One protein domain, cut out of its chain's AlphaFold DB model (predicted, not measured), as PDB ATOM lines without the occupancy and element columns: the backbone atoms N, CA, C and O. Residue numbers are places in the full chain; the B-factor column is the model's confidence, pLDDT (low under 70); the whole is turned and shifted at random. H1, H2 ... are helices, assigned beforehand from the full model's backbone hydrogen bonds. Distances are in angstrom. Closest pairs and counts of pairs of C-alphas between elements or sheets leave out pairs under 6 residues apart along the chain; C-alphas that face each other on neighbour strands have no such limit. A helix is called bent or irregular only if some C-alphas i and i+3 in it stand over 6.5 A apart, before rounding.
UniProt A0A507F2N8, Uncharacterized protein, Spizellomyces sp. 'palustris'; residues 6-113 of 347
ATOM      1  N   ASP A   6     116.781 103.586 101.212       60.88
ATOM      2  CA  ASP A   6     116.569 104.936 100.686       60.88
ATOM      3  C   ASP A   6     116.545 105.022  99.141       60.88
ATOM      4  O   ASP A   6     116.072 106.012  98.575       60.88
ATOM      5  N   LEU A   7     117.043 104.005  98.423       67.50
ATOM      6  CA  LEU A   7     117.022 103.952  96.953       67.50
ATOM      7  C   LEU A   7     115.742 103.329  96.383       67.50
ATOM      8  O   LEU A   7     115.480 103.484  95.184       67.50
ATOM      9  N   LYS A   8     114.959 102.627  97.210       78.81
ATOM     10  CA  LYS A   8     113.717 101.977  96.791       78.81
ATOM     11  C   LYS A   8     112.553 102.965  96.787       78.81
ATOM     12  O   LYS A   8     112.439 103.853  97.627       78.81
ATOM     13  N   ALA A   9     111.643 102.786  95.842       83.88
ATOM     14  CA  ALA A   9     110.341 103.421  95.854       83.88
ATOM     15  C   ALA A   9     109.545 102.973  97.092       83.88
ATOM     16  O   ALA A   9     109.555 101.792  97.468       83.88
ATOM     17  N   SER A  10     108.837 103.928  97.705       83.38
ATOM     18  CA  SER A  10     107.973 103.661  98.857       83.38
ATOM     19  C   SER A  10     106.883 102.649  98.494       83.38
ATOM     20  O   SER A  10     106.267 102.713  97.428       83.38
ATOM     21  N   ARG A  11     106.643 101.719  99.422       87.31
ATOM     22  CA  ARG A  11     105.593 100.694  99.362       87.31
ATOM     23  C   ARG A  11     104.580 100.855 100.497       87.31
ATOM     24  O   ARG A  11     103.883  99.902 100.841       87.31
ATOM     25  N   ASP A  12     104.470 102.059 101.064       84.44
ATOM     26  CA  ASP A  12     103.592 102.358 102.210       84.44
ATOM     27  C   ASP A  12     102.129 101.979 101.945       84.44
ATOM     28  O   ASP A  12     101.386 101.634 102.866       84.44
ATOM     29  N   TYR A  13     101.718 101.970 100.673       82.62
ATOM     30  CA  TYR A  13     100.392 101.537 100.246       82.62
ATOM     31  C   TYR A  13     100.036 100.106 100.659       82.62
ATOM     32  O   TYR A  13      98.853  99.825 100.841       82.62
ATOM     33  N   ARG A  14     101.015  99.213 100.862       85.38
ATOM     34  CA  ARG A  14     100.761  97.824 101.277       85.38
ATOM     35  C   ARG A  14     100.080  97.741 102.642       85.38
ATOM     36  O   ARG A  14      99.248  96.868 102.845       85.38
ATOM     37  N   THR A  15     100.342  98.692 103.540       81.25
ATOM     38  CA  THR A  15      99.677  98.766 104.857       81.25
ATOM     39  C   THR A  15      98.172  99.032 104.760       81.25
ATOM     40  O   THR A  15      97.428  98.713 105.684       81.25
ATOM     41  N   ARG A  16      97.715  99.594 103.629       76.94
ATOM     42  CA  ARG A  16      96.299  99.877 103.345       76.94
ATOM     43  C   ARG A  16      95.563  98.678 102.737       76.94
ATOM     44  O   ARG A  16      94.358  98.766 102.516       76.94
ATOM     45  N   LEU A  17      96.271  97.591 102.429       73.00
ATOM     46  CA  LEU A  17      95.690  96.373 101.866       73.00
ATOM     47  C   LEU A  17      95.179  95.442 102.979       73.00
ATOM     48  O   LEU A  17      95.649  95.545 104.112       73.00
ATOM     49  N   PRO A  18      94.240  94.524 102.698       69.94
ATOM     50  CA  PRO A  18      93.823  93.508 103.662       69.94
ATOM     51  C   PRO A  18      95.000  92.643 104.158       69.94
ATOM     52  O   PRO A  18      95.947  92.397 103.410       69.94
ATOM     53  N   PRO A  19      94.950  92.131 105.403       69.06
ATOM     54  CA  PRO A  19      96.064  91.395 106.010       69.06
ATOM     55  C   PRO A  19      96.403  90.088 105.279       69.06
ATOM     56  O   PRO A  19      97.518  89.585 105.396       69.06
ATOM     57  N   GLU A  20      95.467  89.517 104.517       66.69
ATOM     58  CA  GLU A  20      95.748  88.331 103.706       66.69
ATOM     59  C   GLU A  20      96.659  88.657 102.522       66.69
ATOM     60  O   GLU A  20      97.638  87.948 102.302       66.69
ATOM     61  N   ASP A  21      96.399  89.781 101.859       71.88
ATOM     62  CA  ASP A  21      97.145  90.249 100.691       71.88
ATOM     63  C   ASP A  21      98.501  90.846 101.078       71.88
ATOM     64  O   ASP A  21      99.474  90.736 100.334       71.88
ATOM     65  N   GLN A  22      98.599  91.430 102.277       78.00
ATOM     66  CA  GLN A  22      99.880  91.857 102.841       78.00
ATOM     67  C   GLN A  22     100.873  90.686 102.906       78.00
ATOM     68  O   GLN A  22     102.005  90.835 102.449       78.00
ATOM     69  N   ARG A  23     100.426  89.504 103.362       74.81
ATOM     70  CA  ARG A  23     101.265  88.292 103.451       74.81
ATOM     71  C   ARG A  23     101.754  87.806 102.087       74.81
ATOM     72  O   ARG A  23     102.879  87.331 101.981       74.81
ATOM     73  N   GLU A  24     100.945  87.941 101.035       72.50
ATOM     74  CA  GLU A  24     101.373  87.583  99.672       72.50
ATOM     75  C   GLU A  24     102.435  88.544  99.113       72.50
ATOM     76  O   GLU A  24     103.243  88.163  98.264       72.50
ATOM     77  N   LEU A  25     102.460  89.790  99.597       80.00
ATOM     78  CA  LEU A  25     103.379  90.836  99.145       80.00
ATOM     79  C   LEU A  25     104.646  90.955 100.012       80.00
ATOM     80  O   LEU A  25     105.625  91.567  99.573       80.00
ATOM     81  N   GLU A  26     104.674  90.353 101.205       71.69
ATOM     82  CA  GLU A  26     105.841  90.317 102.107       71.69
ATOM     83  C   GLU A  26     107.097  89.726 101.434       71.69
ATOM     84  O   GLU A  26     108.214  90.144 101.738       71.69
ATOM     85  N   GLY A  27     106.931  88.832 100.451       69.19
ATOM     86  CA  GLY A  27     108.023  88.224  99.675       69.19
ATOM     87  C   GLY A  27     108.717  89.141  98.654       69.19
ATOM     88  O   GLY A  27     109.610  88.692  97.935       69.19
ATOM     89  N   GLY A  28     108.326  90.417  98.559       80.62
ATOM     90  CA  GLY A  28     108.912  91.385  97.629       80.62
ATOM     91  C   GLY A  28     108.145  91.472  96.311       80.62
ATOM     92  O   GLY A  28     107.059  92.049  96.276       80.62
ATOM     93  N   PHE A  29     108.729  90.969  95.222       85.12
ATOM     94  CA  PHE A  29     108.129  91.011  93.884       85.12
ATOM     95  C   PHE A  29     107.188  89.816  93.675       85.12
ATOM     96  O   PHE A  29     107.631  88.672  93.648       85.12
ATOM     97  N   SER A  30     105.893  90.083  93.502       88.69
ATOM     98  CA  SER A  30     104.875  89.045  93.300       88.69
ATOM     99  C   SER A  30     104.771  88.586  91.838       88.69
ATOM    100  O   SER A  30     104.668  89.397  90.912       88.69
ATOM    101  N   GLU A  31     104.731  87.268  91.629       88.69
ATOM    102  CA  GLU A  31     104.523  86.655  90.308       88.69
ATOM    103  C   GLU A  31     103.147  86.992  89.720       88.69
ATOM    104  O   GLU A  31     103.025  87.199  88.511       88.69
ATOM    105  N   ASN A  32     102.125  87.125  90.569       88.88
ATOM    106  CA  ASN A  32     100.767  87.476  90.152       88.88
ATOM    107  C   ASN A  32     100.732  88.874  89.518       88.88
ATOM    108  O   ASN A  32     100.130  89.078  88.461       88.88
ATOM    109  N   ILE A  33     101.442  89.826  90.128       91.56
ATOM    110  CA  ILE A  33     101.592  91.197  89.624       91.56
ATOM    111  C   ILE A  33     102.341  91.181  88.289       91.56
ATOM    112  O   ILE A  33     101.916  91.812  87.320       91.56
ATOM    113  N   LEU A  34     103.415  90.393  88.194       92.00
ATOM    114  CA  LEU A  34     104.168  90.257  86.951       92.00
ATOM    115  C   LEU A  34     103.315  89.676  85.813       92.00
ATOM    116  O   LEU A  34     103.339  90.196  84.693       92.00
ATOM    117  N   PHE A  35     102.558  88.612  86.085       93.00
ATOM    118  CA  PHE A  35     101.658  88.003  85.110       93.00
ATOM    119  C   PHE A  35     100.622  89.016  84.616       93.00
ATOM    120  O   PHE A  35     100.417  89.171  83.410       93.00
ATOM    121  N   ALA A  36     100.022  89.766  85.538       92.50
ATOM    122  CA  ALA A  36      99.042  90.778  85.197       92.50
ATOM    123  C   ALA A  36      99.628  91.909  84.339       92.50
ATOM    124  O   ALA A  36      99.024  92.283  83.333       92.50
ATOM    125  N   CYS A  37     100.829  92.401  84.669       95.38
ATOM    126  CA  CYS A  37     101.561  93.367  83.843       95.38
ATOM    127  C   CYS A  37     101.727  92.852  82.405       95.38
ATOM    128  O   CYS A  37     101.400  93.553  81.447       95.38
ATOM    129  N   GLN A  38     102.189  91.610  82.240       94.25
ATOM    130  CA  GLN A  38     102.435  91.014  80.924       94.25
ATOM    131  C   GLN A  38     101.162  90.772  80.111       94.25
ATOM    132  O   GLN A  38     101.200  90.868  78.880       94.25
ATOM    133  N   ALA A  39     100.063  90.421  80.779       93.81
ATOM    134  CA  ALA A  39      98.762  90.238  80.152       93.81
ATOM    135  C   ALA A  39      98.202  91.586  79.669       93.81
ATOM    136  O   ALA A  39      97.847  91.731  78.497       93.81
ATOM    137  N   LEU A  40      98.198  92.596  80.544       94.38
ATOM    138  CA  LEU A  40      97.663  93.927  80.254       94.38
ATOM    139  C   LEU A  40      98.493  94.673  79.204       94.38
ATOM    140  O   LEU A  40      97.924  95.304  78.315       94.38
ATOM    141  N   SER A  41      99.825  94.554  79.233       93.81
ATOM    142  CA  SER A  41     100.696  95.192  78.235       93.81
ATOM    143  C   SER A  41     100.457  94.662  76.816       93.81
ATOM    144  O   SER A  41     100.611  95.407  75.845       93.81
ATOM    145  N   ARG A  42     100.005  93.406  76.693       92.50
ATOM    146  CA  ARG A  42      99.617  92.748  75.434       92.50
ATOM    147  C   ARG A  42      98.149  92.954  75.046       92.50
ATOM    148  O   ARG A  42      97.727  92.455  74.008       92.50
ATOM    149  N   GLY A  43      97.378  93.686  75.849       89.88
ATOM    150  CA  GLY A  43      95.967  93.972  75.583       89.88
ATOM    151  C   GLY A  43      94.997  92.860  75.992       89.88
ATOM    152  O   GLY A  43      93.832  92.898  75.594       89.88
ATOM    153  N   PHE A  44      95.436  91.878  76.787       90.44
ATOM    154  CA  PHE A  44      94.515  90.922  77.399       90.44
ATOM    155  C   PHE A  44      93.741  91.579  78.547       90.44
ATOM    156  O   PHE A  44      94.231  92.488  79.215       90.44
ATOM    157  N   ARG A  45      92.520  91.092  78.787       84.38
ATOM    158  CA  ARG A  45      91.676  91.515  79.911       84.38
ATOM    159  C   ARG A  45      91.791  90.502  81.044       84.38
ATOM    160  O   ARG A  45      91.772  89.300  80.790       84.38
ATOM    161  N   ILE A  46      91.882  90.991  82.276       84.00
ATOM    162  CA  ILE A  46      91.932  90.156  83.479       84.00
ATOM    163  C   ILE A  46      90.520  90.029  84.048       84.00
ATOM    164  O   ILE A  46      89.815  91.027  84.207       84.00
ATOM    165  N   ARG A  47      90.113  88.791  84.346       72.88
ATOM    166  CA  ARG A  47      88.772  88.487  84.845       72.88
ATOM    167  C   ARG A  47      88.539  89.119  86.218       72.88
ATOM    168  O   ARG A  47      89.346  88.924  87.119       72.88
ATOM    169  N   GLY A  48      87.419  89.814  86.388       68.25
ATOM    170  CA  GLY A  48      87.035  90.475  87.638       68.25
ATOM    171  C   GLY A  48      87.499  91.930  87.765       68.25
ATOM    172  O   GLY A  48      87.004  92.637  88.643       68.25
ATOM    173  N   ILE A  49      88.391  92.397  86.884       74.94
ATOM    174  CA  ILE A  49      88.858  93.792  86.828       74.94
ATOM    175  C   ILE A  49      88.803  94.370  85.404       74.94
ATOM    176  O   ILE A  49      89.484  95.347  85.093       74.94
ATOM    177  N   GLU A  50      87.974  93.804  84.521       78.44
ATOM    178  CA  GLU A  50      87.906  94.155  83.098       78.44
ATOM    179  C   GLU A  50      87.643  95.650  82.876       78.44
ATOM    180  O   GLU A  50      88.188  96.248  81.947       78.44
ATOM    181  N   HIS A  51      86.852  96.267  83.753       70.38
ATOM    182  CA  HIS A  51      86.511  97.690  83.700       70.38
ATOM    183  C   HIS A  51      87.700  98.618  83.984       70.38
ATOM    184  O   HIS A  51      87.691  99.761  83.542       70.38
ATOM    185  N   PHE A  52      88.735  98.126  84.669       75.88
ATOM    186  CA  PHE A  52      89.941  98.887  85.008       75.88
ATOM    187  C   PHE A  52      91.065  98.709  83.984       75.88
ATOM    188  O   PHE A  52      92.121  99.326  84.105       75.88
ATOM    189  N   THR A  53      90.848  97.889  82.948       82.88
ATOM    190  CA  THR A  53      91.872  97.573  81.942       82.88
ATOM    191  C   THR A  53      92.482  98.843  81.341       82.88
ATOM    192  O   THR A  53      93.698  98.931  81.231       82.88
ATOM    193  N   GLN A  54      91.674  99.853  80.997       82.06
ATOM    194  CA  GLN A  54      92.197 101.079  80.379       82.06
ATOM    195  C   GLN A  54      93.115 101.885  81.309       82.06
ATOM    196  O   GLN A  54      94.112 102.431  80.844       82.06
ATOM    197  N   GLU A  55      92.823 101.913  82.612       85.56
ATOM    198  CA  GLU A  55      93.625 102.627  83.614       85.56
ATOM    199  C   GLU A  55      94.956 101.902  83.907       85.56
ATOM    200  O   GLU A  55      95.965 102.533  84.229       85.56
ATOM    201  N   LEU A  56      94.970 100.570  83.764       90.06
ATOM    202  CA  LEU A  56      96.121  99.719  84.076       90.06
ATOM    203  C   LEU A  56      97.063  99.474  82.890       90.06
ATOM    204  O   LEU A  56      98.225  99.133  83.106       90.06
ATOM    205  N   VAL A  57      96.598  99.645  81.649       93.50
ATOM    206  CA  VAL A  57      97.393  99.366  80.439       93.50
ATOM    207  C   VAL A  57      98.665 100.208  80.376       93.50
ATOM    208  O   VAL A  57      99.729  99.674  80.069       93.50
ATOM    209  N   GLU A  58      98.580 101.506  80.660       93.94
ATOM    210  CA  GLU A  58      99.740 102.395  80.550       93.94
ATOM    211  C   GLU A  58     100.809 102.098  81.623       93.94
ATOM    212  O   GLU A  58     101.954 101.820  81.259       93.94
ATOM    213  N   PRO A  59     100.462 102.000  82.922       94.12
ATOM    214  CA  PRO A  59     101.379 101.505  83.952       94.12
ATOM    215  C   PRO A  59     101.965 100.116  83.645       94.12
ATOM    216  O   PRO A  59     103.156  99.884  83.849       94.12
ATOM    217  N   ALA A  60     101.160  99.194  83.098       96.06
ATOM    218  CA  ALA A  60     101.636  97.870  82.704       96.06
ATOM    219  C   ALA A  60     102.687  97.942  81.588       96.06
ATOM    220  O   ALA A  60     103.679  97.217  81.631       96.06
ATOM    221  N   ARG A  61     102.498  98.818  80.592       95.75
ATOM    222  CA  ARG A  61     103.478  99.040  79.516       95.75
ATOM    223  C   ARG A  61     104.769  99.647  80.039       95.75
ATOM    224  O   ARG A  61     105.836  99.203  79.624       95.75
ATOM    225  N   GLN A  62     104.680 100.607  80.954       95.81
ATOM    226  CA  GLN A  62     105.847 101.242  81.569       95.81
ATOM    227  C   GLN A  62     106.687 100.227  82.347       95.81
ATOM    228  O   GLN A  62     107.892 100.131  82.118       95.81
ATOM    229  N   LEU A  63     106.052  99.392  83.176       96.88
ATOM    230  CA  LEU A  63     106.746  98.306  83.869       96.88
ATOM    231  C   LEU A  63     107.348  97.291  82.886       96.88
ATOM    232  O   LEU A  63     108.497  96.879  83.041       96.88
ATOM    233  N   HIS A  64     106.609  96.916  81.838       95.62
ATOM    234  CA  HIS A  64     107.115  95.989  80.827       95.62
ATOM    235  C   HIS A  64     108.357  96.540  80.106       95.62
ATOM    236  O   HIS A  64     109.345  95.825  79.948       95.62
ATOM    237  N   ALA A  65     108.340  97.822  79.734       95.44
ATOM    238  CA  ALA A  65     109.470  98.498  79.108       95.44
ATOM    239  C   ALA A  65     110.675  98.615  80.057       95.44
ATOM    240  O   ALA A  65     111.803  98.339  79.648       95.44
ATOM    241  N   ALA A  66     110.446  98.950  81.332       95.56
ATOM    242  CA  ALA A  66     111.500  99.009  82.342       95.56
ATOM    243  C   ALA A  66     112.163  97.636  82.553       95.56
ATOM    244  O   ALA A  66     113.386  97.534  82.657       95.56
ATOM    245  N   MET A  67     111.379  96.553  82.525       95.19
ATOM    246  CA  MET A  67     111.910  95.191  82.563       95.19
ATOM    247  C   MET A  67     112.780  94.849  81.349       95.19
ATOM    248  O   MET A  67     113.807  94.181  81.491       95.19
ATOM    249  N   ASP A  68     112.383  95.274  80.152       95.06
ATOM    250  CA  ASP A  68     113.165  95.026  78.941       95.06
ATOM    251  C   ASP A  68     114.462  95.845  78.921       95.06
ATOM    252  O   ASP A  68     115.516  95.306  78.566       95.06
ATOM    253  N   ALA A  69     114.423  97.088  79.406       94.75
ATOM    254  CA  ALA A  69     115.610  97.909  79.622       94.75
ATOM    255  C   ALA A  69     116.572  97.258  80.630       94.75
ATOM    256  O   ALA A  69     117.771  97.157  80.361       94.75
ATOM    257  N   LEU A  70     116.052  96.730  81.744       95.25
ATOM    258  CA  LEU A  70     116.846  96.033  82.756       95.25
ATOM    259  C   LEU A  70     117.544  94.795  82.176       95.25
ATOM    260  O   LEU A  70     118.751  94.610  82.347       95.25
ATOM    261  N   ARG A  71     116.812  93.970  81.414       95.19
ATOM    262  CA  ARG A  71     117.381  92.802  80.718       95.19
ATOM    263  C   ARG A  71     118.460  93.201  79.720       95.19
ATOM    264  O   ARG A  71     119.481  92.518  79.627       95.19
ATOM    265  N   PHE A  72     118.234  94.268  78.957       95.19
ATOM    266  CA  PHE A  72     119.203  94.766  77.987       95.19
ATOM    267  C   PHE A  72     120.483  95.258  78.671       95.19
ATOM    268  O   PHE A  72     121.576  94.855  78.266       95.19
ATOM    269  N   ALA A  73     120.360  96.048  79.740       93.31
ATOM    270  CA  ALA A  73     121.492  96.548  80.516       93.31
ATOM    271  C   ALA A  73     122.313  95.399  81.120       93.31
ATOM    272  O   ALA A  73     123.534  95.360  80.967       93.31
ATOM    273  N   PHE A  74     121.649  94.406  81.721       92.81
ATOM    274  CA  PHE A  74     122.323  93.246  82.312       92.81
ATOM    275  C   PHE A  74     123.049  92.401  81.268       92.81
ATOM    276  O   PHE A  74     124.193  92.010  81.487       92.81
ATOM    277  N   ARG A  75     122.424  92.146  80.112       94.06
ATOM    278  CA  ARG A  75     123.062  91.402  79.013       94.06
ATOM    279  C   ARG A  75     124.257  92.154  78.444       94.06
ATOM    280  O   ARG A  75     125.319  91.566  78.279       94.06
ATOM    281  N   THR A  76     124.094  93.447  78.182       91.50
ATOM    282  CA  THR A  76     125.167  94.303  77.664       91.50
ATOM    283  C   THR A  76     126.347  94.292  78.621       91.50
ATOM    284  O   THR A  76     127.478  94.025  78.219       91.50
ATOM    285  N   ARG A  77     126.090  94.476  79.916       88.75
ATOM    286  CA  ARG A  77     127.143  94.443  80.923       88.75
ATOM    287  C   ARG A  77     127.793  93.065  81.042       88.75
ATOM    288  O   ARG A  77     129.015  92.996  81.046       88.75
ATOM    289  N   ALA A  78     127.026  91.976  81.049       88.94
ATOM    290  CA  ALA A  78     127.579  90.620  81.099       88.94
ATOM    291  C   ALA A  78     128.549  90.320  79.940       88.94
ATOM    292  O   ALA A  78     129.510  89.577  80.128       88.94
ATOM    293  N   LEU A  79     128.319  90.919  78.767       89.50
ATOM    294  CA  LEU A  79     129.191  90.791  77.596       89.50
ATOM    295  C   LEU A  79     130.401  91.736  77.623       89.50
ATOM    296  O   LEU A  79     131.424  91.420  77.021       89.50
ATOM    297  N   THR A  80     130.290  92.886  78.291       87.62
ATOM    298  CA  THR A  80     131.298  93.958  78.215       87.62
ATOM    299  C   THR A  80     132.208  94.003  79.446       87.62
ATOM    300  O   THR A  80     133.406  94.233  79.319       87.62
ATOM    301  N   CYS A  81     131.658  93.797  80.646       79.88
ATOM    302  CA  CYS A  81     132.385  93.827  81.914       79.88
ATOM    303  C   CYS A  81     131.562  93.167  83.039       79.88
ATOM    304  O   CYS A  81     130.596  93.742  83.540       79.88
ATOM    305  N   SER A  82     131.951  91.962  83.465       78.69
ATOM    306  CA  SER A  82     131.247  91.204  84.513       78.69
ATOM    307  C   SER A  82     131.713  91.518  85.940       78.69
ATOM    308  O   SER A  82     131.051  91.125  86.905       78.69
ATOM    309  N   SER A  83     132.833  92.228  86.095       79.12
ATOM    310  CA  SER A  83     133.416  92.540  87.397       79.12
ATOM    311  C   SER A  83     132.750  93.748  88.067       79.12
ATOM    312  O   SER A  83     132.119  94.603  87.439       79.12
ATOM    313  N   THR A  84     132.869  93.805  89.391       78.62
ATOM    314  CA  THR A  84     132.481  94.958  90.216       78.62
ATOM    315  C   THR A  84     133.318  96.196  89.871       78.62
ATOM    316  O   THR A  84     134.499  96.027  89.555       78.62
ATOM    317  N   PRO A  85     132.787  97.432  90.014       82.88
ATOM    318  CA  PRO A  85     131.511  97.823  90.648       82.88
ATOM    319  C   PRO A  85     130.323  98.015  89.675       82.88
ATOM    320  O   PRO A  85     130.521  98.417  88.531       82.88
ATOM    321  N   TYR A  86     129.090  97.785  90.154       84.75
ATOM    322  CA  TYR A  86     127.821  97.774  89.380       84.75
ATOM    323  C   TYR A  86     127.045  99.109  89.364       84.75
ATOM    324  O   TYR A  86     125.823  99.128  89.234       84.75
ATOM    325  N   LEU A  87     127.735 100.234  89.553       85.50
ATOM    326  CA  LEU A  87     127.113 101.558  89.730       85.50
ATOM    327  C   LEU A  87     126.328 102.043  88.496       85.50
ATOM    328  O   LEU A  87     125.364 102.788  88.619       85.50
ATOM    329  N   ASP A  88     126.723 101.602  87.308       85.69
ATOM    330  CA  ASP A  88     126.055 101.875  86.032       85.69
ATOM    331  C   ASP A  88     124.664 101.233  85.912       85.69
ATOM    332  O   ASP A  88     123.852 101.685  85.108       85.69
ATOM    333  N   LEU A  89     124.372 100.199  86.709       89.81
ATOM    334  CA  LEU A  89     123.065  99.541  86.737       89.81
ATOM    335  C   LEU A  89     122.059 100.256  87.647       89.81
ATOM    336  O   LEU A  89     120.865  99.972  87.578       89.81
ATOM    337  N   TYR A  90     122.507 101.182  88.498       89.69
ATOM    338  CA  TYR A  90     121.629 101.854  89.461       89.69
ATOM    339  C   TYR A  90     120.488 102.652  88.813       89.69
ATOM    340  O   TYR A  90     119.365 102.520  89.297       89.69
ATOM    341  N   PRO A  91     120.696 103.415  87.721       90.38
ATOM    342  CA  PRO A  91     119.601 104.132  87.070       90.38
ATOM    343  C   PRO A  91     118.494 103.191  86.578       90.38
ATOM    344  O   PRO A  91     117.331 103.389  86.908       90.38
ATOM    345  N   VAL A  92     118.855 102.109  85.877       92.69
ATOM    346  CA  VAL A  92     117.865 101.167  85.326       92.69
ATOM    347  C   VAL A  92     117.159 100.353  86.417       92.69
ATOM    348  O   VAL A  92     115.983 100.026  86.280       92.69
ATOM    349  N   LEU A  93     117.851 100.054  87.522       92.31
ATOM    350  CA  LEU A  93     117.249  99.416  88.694       92.31
ATOM    351  C   LEU A  93     116.244 100.339  89.386       92.31
ATOM    352  O   LEU A  93     115.176  99.879  89.781       92.31
ATOM    353  N   LYS A  94     116.561 101.633  89.492       91.50
ATOM    354  CA  LYS A  94     115.668 102.640  90.068       91.50
ATOM    355  C   LYS A  94     114.420 102.844  89.209       91.50
ATOM    356  O   LYS A  94     113.319 102.850  89.749       91.50
ATOM    357  N   ASP A  95     114.583 102.949  87.891       92.12
ATOM    358  CA  ASP A  95     113.460 103.083  86.955       92.12
ATOM    359  C   ASP A  95     112.537 101.857  87.020       92.12
ATOM    360  O   ASP A  95     111.312 101.990  87.050       92.12
ATOM    361  N   PHE A  96     113.120 100.655  87.101       94.88
ATOM    362  CA  PHE A  96     112.362  99.421  87.302       94.88
ATOM    363  C   PHE A  96     111.604  99.416  88.632       94.88
ATOM    364  O   PHE A  96     110.417  99.097  88.642       94.88
ATOM    365  N   ASP A  97     112.253  99.780  89.739       93.25
ATOM    366  CA  ASP A  97     111.626  99.768  91.061       93.25
ATOM    367  C   ASP A  97     110.460 100.767  91.154       93.25
ATOM    368  O   ASP A  97     109.392 100.434  91.667       93.25
ATOM    369  N   GLN A  98     110.619 101.956  90.564       92.69
ATOM    370  CA  GLN A  98     109.557 102.960  90.464       92.69
ATOM    371  C   GLN A  98     108.386 102.482  89.603       92.69
ATOM    372  O   GLN A  98     107.231 102.595  90.017       92.69
ATOM    373  N   ALA A  99     108.669 101.921  88.423       94.50
ATOM    374  CA  ALA A  99     107.632 101.384  87.548       94.50
ATOM    375  C   ALA A  99     106.902 100.197  88.198       94.50
ATOM    376  O   ALA A  99     105.689 100.055  88.037       94.50
ATOM    377  N   TRP A 100     107.622  99.372  88.967       94.81
ATOM    378  CA  TRP A 100     107.033  98.268  89.714       94.81
ATOM    379  C   TRP A 100     106.092  98.779  90.794       94.81
ATOM    380  O   TRP A 100     104.931  98.384  90.807       94.81
ATOM    381  N   ALA A 101     106.565  99.667  91.674       92.12
ATOM    382  CA  ALA A 101     105.757 100.206  92.762       92.12
ATOM    383  C   ALA A 101     104.494 100.906  92.233       92.12
ATOM    384  O   ALA A 101     103.398 100.664  92.733       92.12
ATOM    385  N   ALA A 102     104.620 101.691  91.157       91.88
ATOM    386  CA  ALA A 102     103.489 102.379  90.539       91.88
ATOM    387  C   ALA A 102     102.453 101.418  89.930       91.88
ATOM    388  O   ALA A 102     101.247 101.668  90.010       91.88
ATOM    389  N   PHE A 103     102.898 100.330  89.294       94.25
ATOM    390  CA  PHE A 103     101.987  99.326  88.750       94.25
ATOM    391  C   PHE A 103     101.354  98.472  89.853       94.25
ATOM    392  O   PHE A 103     100.143  98.265  89.822       94.25
ATOM    393  N   GLU A 104     102.151  98.006  90.821       92.62
ATOM    394  CA  GLU A 104     101.707  97.189  91.953       92.62
ATOM    395  C   GLU A 104     100.646  97.919  92.775       92.62
ATOM    396  O   GLU A 104      99.583  97.360  93.021       92.62
ATOM    397  N   GLU A 105     100.888  99.185  93.123       88.56
ATOM    398  CA  GLU A 105      99.909 100.007  93.828       88.56
ATOM    399  C   GLU A 105      98.571 100.016  93.072       88.56
ATOM    400  O   GLU A 105      97.530  99.630  93.612       88.56
ATOM    401  N   LYS A 106      98.609 100.383  91.786       87.88
ATOM    402  CA  LYS A 106      97.414 100.489  90.945       87.88
ATOM    403  C   LYS A 106      96.648  99.187  90.848       87.88
ATOM    404  O   LYS A 106      95.435  99.171  91.050       87.88
ATOM    405  N   ILE A 107      97.339  98.097  90.534       87.38
ATOM    406  CA  ILE A 107      96.664  96.824  90.341       87.38
ATOM    407  C   ILE A 107      96.125  96.259  91.653       87.38
ATOM    408  O   ILE A 107      95.016  95.732  91.637       87.38
ATOM    409  N   CYS A 108      96.832  96.422  92.776       84.94
ATOM    410  CA  CYS A 108      96.326  96.032  94.087       84.94
ATOM    411  C   CYS A 108      95.035  96.796  94.409       84.94
ATOM    412  O   CYS A 108      94.017  96.172  94.695       84.94
ATOM    413  N   PHE A 109      95.001  98.123  94.269       78.25
ATOM    414  CA  PHE A 109      93.764  98.874  94.525       78.25
ATOM    415  C   PHE A 109      92.623  98.507  93.557       78.25
ATOM    416  O   PHE A 109      91.468  98.407  93.981       78.25
ATOM    417  N   CYS A 110      92.921  98.212  92.286       77.62
ATOM    418  CA  CYS A 110      91.922  97.708  91.338       77.62
ATOM    419  C   CYS A 110      91.381  96.317  91.714       77.62
ATOM    420  O   CYS A 110      90.181  96.080  91.572       77.62
ATOM    421  N   TYR A 111      92.236  95.410  92.197       72.25
ATOM    422  CA  TYR A 111      91.846  94.061  92.621       72.25
ATOM    423  C   TYR A 111      91.035  94.082  93.914       72.25
ATOM    424  O   TYR A 111      89.971  93.468  94.008       72.25
ATOM    425  N   PHE A 112      91.510  94.832  94.903       61.41
ATOM    426  CA  PHE A 112      90.957  94.797  96.252       61.41
ATOM    427  C   PHE A 112      89.753  95.716  96.431       61.41
ATOM    428  O   PHE A 112      89.113  95.693  97.477       61.41
ATOM    429  N   SER A 113      89.373  96.484  95.400       54.41
ATOM    430  CA  SER A 113      88.269  97.453  95.489       54.41
ATOM    431  C   SER A 113      88.435  98.436  96.654       54.41
ATOM    432  O   SER A 113      87.444  98.960  97.169       54.41
TER     433      SER A 113
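What this domain is: This is residues 6 to 113 of the 347 residues of an uncharacterized protein of Spizellomyces sp. 'palustris' (UniProt A0A507F2N8). This is a long helical hairpin, H4 and H5 side by side and running opposite ways, with H3 crossing the two near the end away from their turn. The short helices H1 and H2 lie near that same end, on the H5 side of the hairpin, and only just touch each other. The printed part has 108 residues with five named helices, H1 to H5 in order along the chain, and no named strand; its class is all helix. It is only just compact, close to loose, with a radius of gyration of the C-alphas of 15.3 A, and its outline is elongated, spanning 46 by 30 by 17 A.

How they stand to each other: Start with H1, residues 12 to 16, and go on to H2, residues 19 to 25. They only just touch, with 3 pairs of C-alphas within 8 A, the closest being those of Arg 14 and Gln 22, 6.2 A apart. Next look at H3, residues 31 to 41, which is near H2. H4, residues 50 to 80, touches H3 with residues 53 to 64 alone, about perpendicular at 75 degrees; the closest C-alphas, those of Cys 37 and Ala 60, are 4.6 A apart. H5, residues 87 to 112, forms a helical hairpin with H4: they touch at a shallow tilt of 20 degrees, opposite ways, and their closest C-alphas, those of Leu 63 and Ala 99, are 4.9 A apart. H5 only just touches H3, with 3 pairs of C-alphas within 8 A and with its residues 103 to 107 alone, about perpendicular at 89 degrees; the closest C-alphas, those of Ile 33 and Glu 104, are 6.4 A apart. H1 is close to H5 but not clearly touching, the C-alphas of Tyr 13 and Glu 105 being 6.6 A apart. H2 is apart from H4 and H5. Over the three touching pairs among H3, H4 and H5 the packing is mostly crossed, one pair being at a shallow tilt, but only just. Every O i to N i+4 pair is within hydrogen-bond range in H3, against 23 of 27 in H4, 20 of 22 in H5, 1 of 3 in H2 and 0 of 1 in H1; for O i to N i+3, H2 has 3 of 4 and H1 2 of 2.

Where its parts are: Find C-alpha 12 at (103.592, 102.358, 102.210), where H1 begins. H3 is 15.3 A long from first to last C-alpha. Find C-alpha 50 at (87.906, 94.155, 83.098); from there H4 runs 43.7 A to C-alpha 80, with a kink of 54 degrees near residue 57. H4 is irregular, C-alphas 51 and 54 being 7.4 A apart, and H5 only just so, C-alphas 88 and 91 being 6.9 A apart. H5 runs 37.4 A and ends at C-alpha 112, (90.957, 94.797, 96.252).

The domain as a whole: The two C-alphas farthest apart, those of His 51 and Ser 83, are 47.3 A from each other. The printed part has no cut; the links H1 to H2 and H2 to H3 are tight, those from H3 to H4 and H4 to H5 short. The mean pLDDT of the printed part is 85.6; look for values under 70 at residues 6 to 7, 18 to 20, 27, 48 and 112 to 113.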